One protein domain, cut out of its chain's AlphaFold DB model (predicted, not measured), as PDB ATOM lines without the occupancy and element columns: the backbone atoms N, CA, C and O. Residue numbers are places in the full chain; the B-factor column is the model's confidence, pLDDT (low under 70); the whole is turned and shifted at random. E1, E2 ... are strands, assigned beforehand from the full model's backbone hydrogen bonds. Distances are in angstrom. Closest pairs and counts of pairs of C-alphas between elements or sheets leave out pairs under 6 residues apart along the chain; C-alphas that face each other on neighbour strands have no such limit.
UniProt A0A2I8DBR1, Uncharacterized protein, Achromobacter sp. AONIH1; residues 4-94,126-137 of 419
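What this domain is: This is residues 4 to 94 and 126 to 137 of the 419 residues of an uncharacterized protein of Achromobacter sp. AONIH1 (UniProt A0A2I8DBR1). With little regular structure, a five-strand sheet, E3 E2 E5 E7 E6, curls like part of a barrel, and the small pair E1 and E4 is set off from it. Of 103 printed residues, 31 are in seven named strands, E1 to E7 in chain order, with no named helix: all strand, the large sheet mixed. It is compact, radius of gyration of the C-alphas 13.3 A, spanning 38 by 31 by 29 A.

Where its parts are: Find C-alpha 9 at (-30.178, 13.660, -47.724), where E1, residues 9 to 11, begins. Next come E2, 30 to 35, 17.4 A from first to last C-alpha; E3, 52 to 55; E4, 64 to 67; E5, 76 to 82, 18.7 A; E6, 87 to 89; and E7, 133 to 136, ending at (-4.839, 35.265, -41.143).

How they stand to each other: Look within hydrogen-bond range: hairpin E2 and E3, antiparallel, N 31 and O 54, 2.8 A; E2 and E5, antiparallel, N 32 and O 79, 2.8 A; E5 and E7, parallel, N 82 and O 133, 2.8 A; E7 and E6, antiparallel, N 134 and O 89, 2.9 A; E1 and E4, antiparallel, N 65 and O 11, 2.8 A.

The domain as a whole: Residues 95 to 125 are not printed; C-alphas 94 and 126 are 11.3 A apart. Links E1 to E2 and E2 to E3 are long. No printed residue is under 70 in pLDDT.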
ATOM      1  N   PHE A   4     -21.886  15.713 -39.991       95.19
ATOM      2  CA  PHE A   4     -22.481  16.994 -39.606       95.19
ATOM      3  C   PHE A   4     -23.770  17.219 -40.400       95.19
ATOM      4  O   PHE A   4     -23.991  16.553 -41.413       95.19
ATOM      5  N   GLY A   5     -24.613  18.161 -39.983       93.50
ATOM      6  CA  GLY A   5     -25.886  18.405 -40.660       93.50
ATOM      7  C   GLY A   5     -27.103  17.813 -39.954       93.50
ATOM      8  O   GLY A   5     -27.014  17.193 -38.892       93.50
ATOM      9  N   ALA A   6     -28.256  18.002 -40.585       93.50
ATOM     10  CA  ALA A   6     -29.519  17.363 -40.237       93.50
ATOM     11  C   ALA A   6     -30.385  17.224 -41.497       93.50
ATOM     12  O   ALA A   6     -30.370  18.107 -42.355       93.50
ATOM     13  N   GLY A   7     -31.151  16.136 -41.588       94.44
ATOM     14  CA  GLY A   7     -32.076  15.870 -42.691       94.44
ATOM     15  C   GLY A   7     -31.898  14.480 -43.303       94.44
ATOM     16  O   GLY A   7     -31.102  13.676 -42.820       94.44
ATOM     17  N   ALA A   8     -32.677  14.186 -44.345       95.50
ATOM     18  CA  ALA A   8     -32.735  12.859 -44.962       95.50
ATOM     19  C   ALA A   8     -31.688  12.642 -46.068       95.50
ATOM     20  O   ALA A   8     -31.432  11.502 -46.457       95.50
ATOM     21  N   TYR A   9     -31.077  13.715 -46.576       96.25
ATOM     22  CA  TYR A   9     -30.178  13.660 -47.724       96.25
ATOM     23  C   TYR A   9     -28.729  13.739 -47.254       96.25
ATOM     24  O   TYR A   9     -28.271  14.771 -46.770       96.25
ATOM     25  N   GLY A  10     -28.022  12.614 -47.352       94.75
ATOM     26  CA  GLY A  10     -26.657  12.457 -46.866       94.75
ATOM     27  C   GLY A  10     -25.648  12.328 -48.000       94.75
ATOM     28  O   GLY A  10     -25.833  11.495 -48.888       94.75
ATOM     29  N   ARG A  11     -24.550  13.089 -47.961       95.94
ATOM     30  CA  ARG A  11     -23.430  12.909 -48.899       95.94
ATOM     31  C   ARG A  11     -22.089  13.341 -48.323       95.94
ATOM     32  O   ARG A  11     -22.023  14.131 -47.390       95.94
ATOM     33  N   TYR A  12     -21.011  12.896 -48.953       96.50
ATOM     34  CA  TYR A  12     -19.699  13.534 -48.849       96.50
ATOM     35  C   TYR A  12     -19.302  14.131 -50.195       96.50
ATOM     36  O   TYR A  12     -19.878  13.804 -51.240       96.50
ATOM     37  N   LEU A  13     -18.295  14.994 -50.169       96.75
ATOM     38  CA  LEU A  13     -17.658  15.543 -51.355       96.75
ATOM     39  C   LEU A  13     -16.195  15.110 -51.398       96.75
ATOM     40  O   LEU A  13     -15.630  14.674 -50.396       96.75
ATOM     41  N   VAL A  14     -15.591  15.204 -52.577       96.38
ATOM     42  CA  VAL A  14     -14.177  14.882 -52.784       96.38
ATOM     43  C   VAL A  14     -13.453  16.170 -53.131       96.38
ATOM     44  O   VAL A  14     -13.725  16.762 -54.178       96.38
ATOM     45  N   LEU A  15     -12.535  16.599 -52.266       95.69
ATOM     46  CA  LEU A  15     -11.665  17.728 -52.554       95.69
ATOM     47  C   LEU A  15     -10.636  17.303 -53.598       95.69
ATOM     48  O   LEU A  15      -9.936  16.296 -53.442       95.69
ATOM     49  N   LYS A  16     -10.532  18.107 -54.652       93.19
ATOM     50  CA  LYS A  16      -9.503  17.959 -55.673       93.19
ATOM     51  C   LYS A  16      -8.735  19.262 -55.813       93.19
ATOM     52  O   LYS A  16      -9.350  20.325 -55.896       93.19
ATOM     53  N   VAL A  17      -7.414  19.168 -55.857       91.19
ATOM     54  CA  VAL A  17      -6.545  20.275 -56.267       91.19
ATOM     55  C   VAL A  17      -6.365  20.197 -57.777       91.19
ATOM     56  O   VAL A  17      -6.136  19.118 -58.320       91.19
ATOM     57  N   GLN A  18      -6.546  21.320 -58.468       90.56
ATOM     58  CA  GLN A  18      -6.280  21.386 -59.902       90.56
ATOM     59  C   GLN A  18      -4.773  21.533 -60.136       90.56
ATOM     60  O   GLN A  18      -4.060  22.087 -59.298       90.56
ATOM     61  N   GLY A  19      -4.300  21.022 -61.266       81.62
ATOM     62  CA  GLY A  19      -2.915  21.119 -61.709       81.62
ATOM     63  C   GLY A  19      -2.827  21.106 -63.238       81.62
ATOM     64  O   GLY A  19      -3.854  20.957 -63.906       81.62
ATOM     65  N   PRO A  20      -1.618  21.209 -63.809       73.31
ATOM     66  CA  PRO A  20      -1.427  21.285 -65.261       73.31
ATOM     67  C   PRO A  20      -1.897  20.022 -65.999       73.31
ATOM     68  O   PRO A  20      -2.297  20.091 -67.156       73.31
ATOM     69  N   THR A  21      -1.889  18.865 -65.329       82.12
ATOM     70  CA  THR A  21      -2.351  17.578 -65.878       82.12
ATOM     71  C   THR A  21      -3.801  17.248 -65.510       82.12
ATOM     72  O   THR A  21      -4.286  16.160 -65.823       82.12
ATOM     73  N   GLY A  22      -4.510  18.181 -64.866       86.31
ATOM     74  CA  GLY A  22      -5.893  18.028 -64.421       86.31
ATOM     75  C   GLY A  22      -6.049  17.850 -62.903       86.31
ATOM     76  O   GLY A  22      -5.104  18.052 -62.138       86.31
ATOM     77  N   PRO A  23      -7.265  17.508 -62.440       91.06
ATOM     78  CA  PRO A  23      -7.581  17.426 -61.019       91.06
ATOM     79  C   PRO A  23      -6.967  16.199 -60.345       91.06
ATOM     80  O   PRO A  23      -7.161  15.069 -60.793       91.06
ATOM     81  N   GLN A  24      -6.357  16.407 -59.181       92.38
ATOM     82  CA  GLN A  24      -5.798  15.358 -58.330       92.38
ATOM     83  C   GLN A  24      -6.509  15.324 -56.978       92.38
ATOM     84  O   GLN A  24      -6.970  16.352 -56.482       92.38
ATOM     85  N   LEU A  25      -6.619  14.136 -56.375       94.12
ATOM     86  CA  LEU A  25      -7.166  14.006 -55.023       94.12
ATOM     87  C   LEU A  25      -6.298  14.791 -54.037       94.12
ATOM     88  O   LEU A  25      -5.073  14.784 -54.132       94.12
ATOM     89  N   ALA A  26      -6.942  15.441 -53.074       92.94
ATOM     90  CA  ALA A  26      -6.261  16.188 -52.028       92.94
ATOM     91  C   ALA A  26      -6.401  15.446 -50.690       92.94
ATOM     92  O   ALA A  26      -7.289  15.796 -49.911       92.94
ATOM     93  N   PRO A  27      -5.597  14.398 -50.422       93.62
ATOM     94  CA  PRO A  27      -5.649  13.683 -49.151       93.62
ATOM     95  C   PRO A  27      -5.111  14.549 -48.011       93.62
ATOM     96  O   PRO A  27      -4.300  15.448 -48.251       93.62
ATOM     97  N   HIS A  28      -5.565  14.291 -46.782       93.12
ATOM     98  CA  HIS A  28      -5.069  14.945 -45.561       93.12
ATOM     99  C   HIS A  28      -5.011  16.478 -45.648       93.12
ATOM    100  O   HIS A  28      -4.128  17.122 -45.093       93.12
ATOM    101  N   THR A  29      -5.938  17.072 -46.396       93.31
ATOM    102  CA  THR A  29      -5.921  18.491 -46.743       93.31
ATOM    103  C   THR A  29      -7.009  19.218 -45.954       93.31
ATOM    104  O   THR A  29      -8.177  18.818 -46.036       93.31
ATOM    105  N   PRO A  30      -6.661  20.273 -45.195       94.06
ATOM    106  CA  PRO A  30      -7.641  21.133 -44.543       94.06
ATOM    107  C   PRO A  30      -8.620  21.735 -45.555       94.06
ATOM    108  O   PRO A  30      -8.209  22.241 -46.601       94.06
ATOM    109  N   TYR A  31      -9.918  21.684 -45.262       94.50
ATOM    110  CA  TYR A  31     -10.972  22.160 -46.153       94.50
ATOM    111  C   TYR A  31     -12.073  22.919 -45.413       94.50
ATOM    112  O   TYR A  31     -12.377  22.654 -44.247       94.50
ATOM    113  N   ARG A  32     -12.660  23.877 -46.134       93.88
ATOM    114  CA  ARG A  32     -13.839  24.644 -45.750       93.88
ATOM    115  C   ARG A  32     -14.971  24.270 -46.690       93.88
ATOM    116  O   ARG A  32     -14.775  24.205 -47.906       93.88
ATOM    117  N   LEU A  33     -16.141  24.019 -46.116       94.81
ATOM    118  CA  LEU A  33     -17.295  23.505 -46.833       94.81
ATOM    119  C   LEU A  33     -18.589  24.154 -46.353       94.81
ATOM    120  O   LEU A  33     -18.900  24.125 -45.166       94.81
ATOM    121  N   PHE A  34     -19.345  24.722 -47.284       93.81
ATOM    122  CA  PHE A  34     -20.624  25.374 -47.016       93.81
ATOM    123  C   PHE A  34     -21.541  25.306 -48.242       93.81
ATOM    124  O   PHE A  34     -21.090  24.995 -49.346       93.81
ATOM    125  N   LEU A  35     -22.832  25.575 -48.042       93.75
ATOM    126  CA  LEU A  35     -23.804  25.701 -49.130       93.75
ATOM    127  C   LEU A  35     -23.654  27.069 -49.807       93.75
ATOM    128  O   LEU A  35     -23.575  28.089 -49.133       93.75
ATOM    129  N   THR A  36     -23.607  27.085 -51.137       88.31
ATOM    130  CA  THR A  36     -23.328  28.293 -51.933       88.31
ATOM    131  C   THR A  36     -24.525  29.251 -51.995       88.31
ATOM    132  O   THR A  36     -24.349  30.451 -52.202       88.31
ATOM    133  N   GLY A  37     -25.753  28.742 -51.848       83.12
ATOM    134  CA  GLY A  37     -26.972  29.543 -51.950       83.12
ATOM    135  C   GLY A  37     -27.098  30.589 -50.839       83.12
ATOM    136  O   GLY A  37     -26.796  30.318 -49.677       83.12
ATOM    137  N   LYS A  38     -27.601  31.783 -51.186       70.75
ATOM    138  CA  LYS A  38     -27.988  32.791 -50.186       70.75
ATOM    139  C   LYS A  38     -29.054  32.181 -49.265       70.75
ATOM    140  O   LYS A  38     -29.965  31.516 -49.747       70.75
ATOM    141  N   ASP A  39     -28.886  32.367 -47.959       77.88
ATOM    142  CA  ASP A  39     -29.759  31.853 -46.889       77.88
ATOM    143  C   ASP A  39     -29.744  30.328 -46.674       77.88
ATOM    144  O   ASP A  39     -30.527  29.795 -45.887       77.88
ATOM    145  N   GLN A  40     -28.819  29.609 -47.315       85.25
ATOM    146  CA  GLN A  40     -28.598  28.188 -47.060       85.25
ATOM    147  C   GLN A  40     -27.460  27.991 -46.057       85.25
ATOM    148  O   GLN A  40     -26.413  28.629 -46.136       85.25
ATOM    149  N   SER A  41     -27.651  27.084 -45.101       89.19
ATOM    150  CA  SER A  41     -26.630  26.728 -44.114       89.19
ATOM    151  C   SER A  41     -26.729  25.256 -43.743       89.19
ATOM    152  O   SER A  41     -27.808  24.659 -43.754       89.19
ATOM    153  N   ILE A  42     -25.587  24.655 -43.416       91.88
ATOM    154  CA  ILE A  42     -25.553  23.293 -42.892       91.88
ATOM    155  C   ILE A  42     -25.923  23.372 -41.409       91.88
ATOM    156  O   ILE A  42     -25.259  24.049 -40.634       91.88
ATOM    157  N   ARG A  43     -26.992  22.704 -40.973       92.56
ATOM    158  CA  ARG A  43     -27.372  22.731 -39.550       92.56
ATOM    159  C   ARG A  43     -26.394  21.927 -38.693       92.56
ATOM    160  O   ARG A  43     -25.729  21.025 -39.188       92.56
ATOM    161  N   ASN A  44     -26.337  22.211 -37.393       91.88
ATOM    162  CA  ASN A  44     -25.531  21.448 -36.429       91.88
ATOM    163  C   ASN A  44     -24.043  21.323 -36.820       91.88
ATOM    164  O   ASN A  44     -23.435  20.266 -36.640       91.88
ATOM    165  N   THR A  45     -23.448  22.378 -37.390       90.31
ATOM    166  CA  THR A  45     -21.987  22.438 -37.546       90.31
ATOM    167  C   THR A  45     -21.317  22.633 -36.182       90.31
ATOM    168  O   THR A  45     -21.956  23.165 -35.272       90.31
ATOM    169  N   PRO A  46     -20.043  22.227 -36.010       86.88
ATOM    170  CA  PRO A  46     -19.357  22.284 -34.713       86.88
ATOM    171  C   PRO A  46     -19.379  23.654 -34.026       86.88
ATOM    172  O   PRO A  46     -19.465  23.731 -32.805       86.88
ATOM    173  N   ASP A  47     -19.313  24.725 -34.811       84.31
ATOM    174  CA  ASP A  47     -19.304  26.118 -34.358       84.31
ATOM    175  C   ASP A  47     -20.659  26.827 -34.544       84.31
ATOM    176  O   ASP A  47     -20.773  28.025 -34.290       84.31
ATOM    177  N   GLY A  48     -21.683  26.112 -35.026       83.94
ATOM    178  CA  GLY A  48     -22.998  26.669 -35.351       83.94
ATOM    179  C   GLY A  48     -23.015  27.670 -36.514       83.94
ATOM    180  O   GLY A  48     -24.055  28.276 -36.758       83.94
ATOM    181  N   SER A  49     -21.907  27.854 -37.241       85.38
ATOM    182  CA  SER A  49     -21.780  28.860 -38.307       85.38
ATOM    183  C   SER A  49     -22.467  28.488 -39.622       85.38
ATOM    184  O   SER A  49     -22.583  29.324 -40.517       85.38
ATOM    185  N   GLY A  50     -22.879  27.229 -39.789       89.75
ATOM    186  CA  GLY A  50     -23.319  26.715 -41.083       89.75
ATOM    187  C   GLY A  50     -22.184  26.271 -42.008       89.75
ATOM    188  O   GLY A  50     -22.453  25.798 -43.114       89.75
ATOM    189  N   VAL A  51     -20.933  26.401 -41.555       91.06
ATOM    190  CA  VAL A  51     -19.713  26.038 -42.276       91.06
ATOM    191  C   VAL A  51     -19.034  24.859 -41.582       91.06
ATOM    192  O   VAL A  51     -18.918  24.808 -40.361       91.06
ATOM    193  N   ILE A  52     -18.559  23.899 -42.370       92.56
ATOM    194  CA  ILE A  52     -17.734  22.793 -41.890       92.56
ATOM    195  C   ILE A  52     -16.271  23.111 -42.192       92.56
ATOM    196  O   ILE A  52     -15.902  23.330 -43.348       92.56
ATOM    197  N   HIS A  53     -15.440  23.062 -41.155       92.44
ATOM    198  CA  HIS A  53     -13.987  22.989 -41.268       92.44
ATOM    199  C   HIS A  53     -13.542  21.566 -40.924       92.44
ATOM    200  O   HIS A  53     -14.019  20.976 -39.951       92.44
ATOM    201  N   GLY A  54     -12.656  20.984 -41.724       92.88
ATOM    202  CA  GLY A  54     -12.155  19.638 -41.472       92.88
ATOM    203  C   GLY A  54     -10.901  19.317 -42.264       92.88
ATOM    204  O   GLY A  54     -10.366  20.164 -42.968       92.88
ATOM    205  N   VAL A  55     -10.446  18.072 -42.163       94.56
ATOM    206  CA  VAL A  55      -9.324  17.537 -42.943       94.56
ATOM    207  C   VAL A  55      -9.835  16.346 -43.742       94.56
ATOM    208  O   VAL A  55     -10.593  15.527 -43.215       94.56
ATOM    209  N   THR A  56      -9.488  16.278 -45.023       96.25
ATOM    210  CA  THR A  56      -9.900  15.162 -45.878       96.25
ATOM    211  C   THR A  56      -9.221  13.851 -45.489       96.25
ATOM    212  O   THR A  56      -8.116  13.835 -44.945       96.25
ATOM    213  N   ASP A  57      -9.871  12.727 -45.789       95.62
ATOM    214  CA  ASP A  57      -9.251  11.409 -45.627       95.62
ATOM    215  C   ASP A  57      -8.239  11.083 -46.745       95.62
ATOM    216  O   ASP A  57      -7.961  11.903 -47.622       95.62
ATOM    217  N   ALA A  58      -7.691   9.864 -46.736       94.19
ATOM    218  CA  ALA A  58      -6.716   9.401 -47.728       94.19
ATOM    219  C   ALA A  58      -7.259   9.355 -49.174       94.19
ATOM    220  O   ALA A  58      -6.483   9.277 -50.122       94.19
ATOM    221  N   GLN A  59      -8.580   9.413 -49.365       95.69
ATOM    222  CA  GLN A  59      -9.230   9.483 -50.676       95.69
ATOM    223  C   GLN A  59      -9.709  10.906 -51.011       95.69
ATOM    224  O   GLN A  59     -10.438  11.100 -51.984       95.69
ATOM    225  N   GLY A  60      -9.318  11.912 -50.221       95.62
ATOM    226  CA  GLY A  60      -9.732  13.300 -50.414       95.62
ATOM    227  C   GLY A  60     -11.189  13.566 -50.025       95.62
ATOM    228  O   GLY A  60     -11.739  14.592 -50.427       95.62
ATOM    229  N   ARG A  61     -11.848  12.664 -49.284       97.56
ATOM    230  CA  ARG A  61     -13.263  12.814 -48.914       97.56
ATOM    231  C   ARG A  61     -13.423  13.738 -47.710       97.56
ATOM    232  O   ARG A  61     -12.644  13.671 -46.761       97.56
ATOM    233  N   THR A  62     -14.447  14.586 -47.756       97.44
ATOM    234  CA  THR A  62     -14.880  15.440 -46.638       97.44
ATOM    235  C   THR A  62     -15.563  14.617 -45.547       97.44
ATOM    236  O   THR A  62     -15.768  13.421 -45.701       97.44
ATOM    237  N   ALA A  63     -15.996  15.259 -44.461       96.31
ATOM    238  CA  ALA A  63     -16.998  14.698 -43.561       96.31
ATOM    239  C   ALA A  63     -18.315  14.406 -44.306       96.31
ATOM    240  O   ALA A  63     -18.563  14.947 -45.391       96.31
ATOM    241  N   TRP A  64     -19.149  13.542 -43.725       96.56
ATOM    242  CA  TRP A  64     -20.503  13.307 -44.215       96.56
ATOM    243  C   TRP A  64     -21.386  14.491 -43.825       96.56
ATOM    244  O   TRP A  64     -21.285  15.002 -42.711       96.56
ATOM    245  N   ILE A  65     -22.249  14.917 -44.736       96.00
ATOM    246  CA  ILE A  65     -23.094  16.099 -44.600       96.00
ATOM    247  C   ILE A  65     -24.533  15.657 -44.790       96.00
ATOM    248  O   ILE A  65     -24.844  15.002 -45.785       96.00
ATOM    249  N   TRP A  66     -25.391  16.039 -43.854       96.06
ATOM    250  CA  TRP A  66     -26.827  15.811 -43.912       96.06
ATOM    251  C   TRP A  66     -27.571  17.124 -44.156       96.06
ATOM    252  O   TRP A  66     -27.344  18.112 -43.454       96.06
ATOM    253  N   THR A  67     -28.470  17.132 -45.134       94.81
ATOM    254  CA  THR A  67     -29.299  18.291 -45.481       94.81
ATOM    255  C   THR A  67     -30.777  17.917 -45.541       94.81
ATOM    256  O   THR A  67     -31.146  16.767 -45.798       94.81
ATOM    257  N   GLU A  68     -31.648  18.894 -45.274       92.38
ATOM    258  CA  GLU A  68     -33.106  18.717 -45.334       92.38
ATOM    259  C   GLU A  68     -33.613  18.558 -46.766       92.38
ATOM    260  O   GLU A  68     -34.559  17.812 -46.999       92.38
ATOM    261  N   THR A  69     -32.964  19.231 -47.714       92.12
ATOM    262  CA  THR A  69     -33.233  19.155 -49.151       92.12
ATOM    263  C   THR A  69     -32.103  18.438 -49.876       92.12
ATOM    264  O   THR A  69     -30.954  18.460 -49.426       92.12
ATOM    265  N   ASP A  70     -32.422  17.818 -51.012       94.19
ATOM    266  CA  ASP A  70     -31.420  17.187 -51.867       94.19
ATOM    267  C   ASP A  70     -30.577  18.258 -52.574       94.19
ATOM    268  O   ASP A  70     -31.090  19.033 -53.383       94.19
ATOM    269  N   HIS A  71     -29.287  18.315 -52.243       93.56
ATOM    270  CA  HIS A  71     -28.326  19.237 -52.841       93.56
ATOM    271  C   HIS A  71     -27.342  18.482 -53.721       93.56
ATOM    272  O   HIS A  71     -26.710  17.509 -53.293       93.56
ATOM    273  N   LEU A  72     -27.129  18.981 -54.934       92.56
ATOM    274  CA  LEU A  72     -26.091  18.515 -55.843       92.56
ATOM    275  C   LEU A  72     -24.712  18.996 -55.381       92.56
ATOM    276  O   LEU A  72     -24.580  19.997 -54.690       92.56
ATOM    277  N   ALA A  73     -23.642  18.333 -55.828       89.56
ATOM    278  CA  ALA A  73     -22.273  18.731 -55.473       89.56
ATOM    279  C   ALA A  73     -21.940  20.186 -55.866       89.56
ATOM    280  O   ALA A  73     -21.120  20.822 -55.215       89.56
ATOM    281  N   ARG A  74     -22.592  20.713 -56.913       90.12
ATOM    282  CA  ARG A  74     -22.439  22.102 -57.369       90.12
ATOM    283  C   ARG A  74     -23.034  23.135 -56.403       90.12
ATOM    284  O   ARG A  74     -22.654  24.297 -56.469       90.12
ATOM    285  N   ASP A  75     -23.937  22.705 -55.527       93.25
ATOM    286  CA  ASP A  75     -24.615  23.569 -54.557       93.25
ATOM    287  C   ASP A  75     -23.748  23.800 -53.312       93.25
ATOM    288  O   ASP A  75     -24.086  24.611 -52.454       93.25
ATOM    289  N   PHE A  76     -22.613  23.102 -53.224       94.12
ATOM    290  CA  PHE A  76     -21.617  23.276 -52.184       94.12
ATOM    291  C   PHE A  76     -20.402  24.012 -52.731       94.12
ATOM    292  O   PHE A  76     -19.920  23.717 -53.826       94.12
ATOM    293  N   THR A  77     -19.849  24.893 -51.908       93.88
ATOM    294  CA  THR A  77     -18.500  25.414 -52.085       93.88
ATOM    295  C   THR A  77     -17.565  24.601 -51.202       93.88
ATOM    296  O   THR A  77     -17.660  24.650 -49.975       93.88
ATOM    297  N   LEU A  78     -16.670  23.838 -51.834       95.38
ATOM    298  CA  LEU A  78     -15.610  23.076 -51.175       95.38
ATOM    299  C   LEU A  78     -14.253  23.633 -51.600       95.38
ATOM    300  O   LEU A  78     -13.866  23.508 -52.762       95.38
ATOM    301  N   VAL A  79     -13.523  24.217 -50.655       94.94
ATOM    302  CA  VAL A  79     -12.214  24.836 -50.905       94.94
ATOM    303  C   VAL A  79     -11.196  24.381 -49.870       94.94
ATOM    304  O   VAL A  79     -11.545  24.086 -48.728       94.94
ATOM    305  N   ARG A  80      -9.922  24.320 -50.265       94.81
ATOM    306  CA  ARG A  80      -8.814  24.109 -49.326       94.81
ATOM    307  C   ARG A  80      -8.689  25.325 -48.397       94.81
ATOM    308  O   ARG A  80      -8.880  26.445 -48.868       94.81
ATOM    309  N   LEU A  81      -8.343  25.118 -47.122       91.94
ATOM    310  CA  LEU A  81      -7.858  26.212 -46.269       91.94
ATOM    311  C   LEU A  81      -6.352  26.399 -46.434       91.94
ATOM    312  O   LEU A  81      -5.586  25.434 -46.418       91.94
ATOM    313  N   ALA A  82      -5.948  27.658 -46.532       90.06
ATOM    314  CA  ALA A  82      -4.591  28.122 -46.306       90.06
ATOM    315  C   ALA A  82      -4.593  28.962 -45.015       90.06
ATOM    316  O   ALA A  82      -5.228  30.015 -44.948       90.06
ATOM    317  N   GLY A  83      -3.934  28.460 -43.969       85.25
ATOM    318  CA  GLY A  83      -4.003  29.018 -42.613       85.25
ATOM    319  C   GLY A  83      -5.092  28.378 -41.740       85.25
ATOM    320  O   GLY A  83      -5.903  27.585 -42.216       85.25
ATOM    321  N   ASP A  84      -5.072  28.711 -40.449       82.00
ATOM    322  CA  ASP A  84      -5.986  28.181 -39.424       82.00
ATOM    323  C   ASP A  84      -6.462  29.311 -38.496       82.00
ATOM    324  O   ASP A  84      -6.381  29.244 -37.269       82.00
ATOM    325  N   TYR A  85      -6.857  30.429 -39.109       85.12
ATOM    326  CA  TYR A  85      -7.154  31.660 -38.393       85.12
ATOM    327  C   TYR A  85      -8.570  32.180 -38.647       85.12
ATOM    328  O   TYR A  85      -9.293  31.756 -39.547       85.12
ATOM    329  N   SER A  86      -8.975  33.129 -37.805       81.44
ATOM    330  CA  SER A  86     -10.364  33.584 -37.702       81.44
ATOM    331  C   SER A  86     -10.794  34.618 -38.750       81.44
ATOM    332  O   SER A  86     -11.996  34.838 -38.921       81.44
ATOM    333  N   TRP A  87      -9.847  35.238 -39.454       83.88
ATOM    334  CA  TRP A  87     -10.107  36.210 -40.516       83.88
ATOM    335  C   TRP A  87      -9.700  35.597 -41.838       83.88
ATOM    336  O   TRP A  87      -8.586  35.111 -41.938       83.88
ATOM    337  N   GLY A  88     -10.557  35.596 -42.855       86.31
ATOM    338  CA  GLY A  88     -10.154  35.054 -44.146       86.31
ATOM    339  C   GLY A  88     -11.131  35.335 -45.268       86.31
ATOM    340  O   GLY A  88     -12.247  35.805 -45.045       86.31
ATOM    341  N   GLN A  89     -10.676  35.067 -46.485       88.81
ATOM    342  CA  GLN A  89     -11.431  35.282 -47.712       88.81
ATOM    343  C   GLN A  89     -11.096  34.202 -48.740       88.81
ATOM    344  O   GLN A  89     -10.062  33.539 -48.683       88.81
ATOM    345  N   VAL A  90     -11.997  34.041 -49.701       92.00
ATOM    346  CA  VAL A  90     -11.803  33.224 -50.896       92.00
ATOM    347  C   VAL A  90     -12.163  34.077 -52.104       92.00
ATOM    348  O   VAL A  90     -13.115  34.858 -52.043       92.00
ATOM    349  N   PHE A  91     -11.415  33.925 -53.191       93.69
ATOM    350  CA  PHE A  91     -11.723  34.565 -54.462       93.69
ATOM    351  C   PHE A  91     -12.359  33.554 -55.413       93.69
ATOM    352  O   PHE A  91     -12.053  32.361 -55.374       93.69
ATOM    353  N   GLN A  92     -13.226  34.045 -56.294       94.38
ATOM    354  CA  GLN A  92     -13.805  33.264 -57.381       94.38
ATOM    355  C   GLN A  92     -13.498  33.956 -58.708       94.38
ATOM    356  O   GLN A  92     -13.830  35.126 -58.893       94.38
ATOM    357  N   LEU A  93     -12.849  33.234 -59.619       93.94
ATOM    358  CA  LEU A  93     -12.540  33.717 -60.960       93.94
ATOM    359  C   LEU A  93     -13.667  33.341 -61.918       93.94
ATOM    360  O   LEU A  93     -14.047  32.170 -62.021       93.94
ATOM    361  N   SER A  94     -14.122  34.335 -62.673       93.88
ATOM    362  CA  SER A  94     -15.135  34.195 -63.713       93.88
ATOM    363  C   SER A  94     -14.673  34.848 -65.014       93.88
ATOM    364  O   SER A  94     -13.909  35.814 -64.996       93.88
ATOM    365  N   SER A 126     -10.462  25.970 -58.672       93.62
ATOM    366  CA  SER A 126     -11.332  24.789 -58.713       93.62
ATOM    367  C   SER A 126     -12.257  24.771 -59.943       93.62
ATOM    368  O   SER A 126     -12.351  25.742 -60.684       93.62
ATOM    369  N   ALA A 127     -13.031  23.693 -60.121       91.44
ATOM    370  CA  ALA A 127     -14.046  23.611 -61.180       91.44
ATOM    371  C   ALA A 127     -15.118  24.721 -61.097       91.44
ATOM    372  O   ALA A 127     -15.744  25.048 -62.097       91.44
ATOM    373  N   GLN A 128     -15.322  25.293 -59.907       92.19
ATOM    374  CA  GLN A 128     -16.228  26.415 -59.660       92.19
ATOM    375  C   GLN A 128     -15.500  27.769 -59.682       92.19
ATOM    376  O   GLN A 128     -16.049  28.758 -59.209       92.19
ATOM    377  N   GLY A 129     -14.259  27.839 -60.170       94.38
ATOM    378  CA  GLY A 129     -13.478  29.080 -60.222       94.38
ATOM    379  C   GLY A 129     -12.911  29.549 -58.881       94.38
ATOM    380  O   GLY A 129     -12.211  30.553 -58.840       94.38
ATOM    381  N   ASN A 130     -13.172  28.830 -57.785       95.12
ATOM    382  CA  ASN A 130     -12.714  29.226 -56.451       95.12
ATOM    383  C   ASN A 130     -11.210  28.996 -56.252       95.12
ATOM    384  O   ASN A 130     -10.688  27.952 -56.663       95.12
ATOM    385  N   THR A 131     -10.548  29.917 -55.553       95.56
ATOM    386  CA  THR A 131      -9.206  29.747 -54.977       95.56
ATOM    387  C   THR A 131      -9.262  28.980 -53.647       95.56
ATOM    388  O   THR A 131     -10.328  28.530 -53.217       95.56
ATOM    389  N   ALA A 132      -8.125  28.830 -52.959       94.12
ATOM    390  CA  ALA A 132      -8.127  28.470 -51.544       94.12
ATOM    391  C   ALA A 132      -8.782  29.576 -50.699       94.12
ATOM    392  O   ALA A 132      -8.756  30.756 -51.065       94.12
ATOM    393  N   TYR A 133      -9.354  29.181 -49.561       93.25
ATOM    394  CA  TYR A 133      -9.736  30.111 -48.506       93.25
ATOM    395  C   TYR A 133      -8.484  30.457 -47.700       93.25
ATOM    396  O   TYR A 133      -7.963  29.604 -46.979       93.25
ATOM    397  N   VAL A 134      -8.001  31.687 -47.839       92.12
ATOM    398  CA  VAL A 134      -6.826  32.180 -47.117       92.12
ATOM    399  C   VAL A 134      -7.285  32.842 -45.833       92.12
ATOM    400  O   VAL A 134      -8.168  33.701 -45.862       92.12
ATOM    401  N   SER A 135      -6.688  32.438 -44.716       88.06
ATOM    402  CA  SER A 135      -6.958  33.010 -43.401       88.06
ATOM    403  C   SER A 135      -5.704  33.552 -42.724       88.06
ATOM    404  O   SER A 135      -4.617  33.007 -42.899       88.06
ATOM    405  N   ASP A 136      -5.877  34.604 -41.926       86.69
ATOM    406  CA  ASP A 136      -4.839  35.265 -41.143       86.69
ATOM    407  C   ASP A 136      -5.312  35.568 -39.711       86.69
ATOM    408  O   ASP A 136      -6.511  35.695 -39.421       86.69
ATOM    409  N   ALA A 137      -4.358  35.650 -38.781       83.88
ATOM    410  CA  ALA A 137      -4.626  35.981 -37.385       83.88
ATOM    411  C   ALA A 137      -5.130  37.422 -37.222       83.88
ATOM    412  O   ALA A 137      -5.816  37.727 -36.242       83.88
TER     413      ALA A 137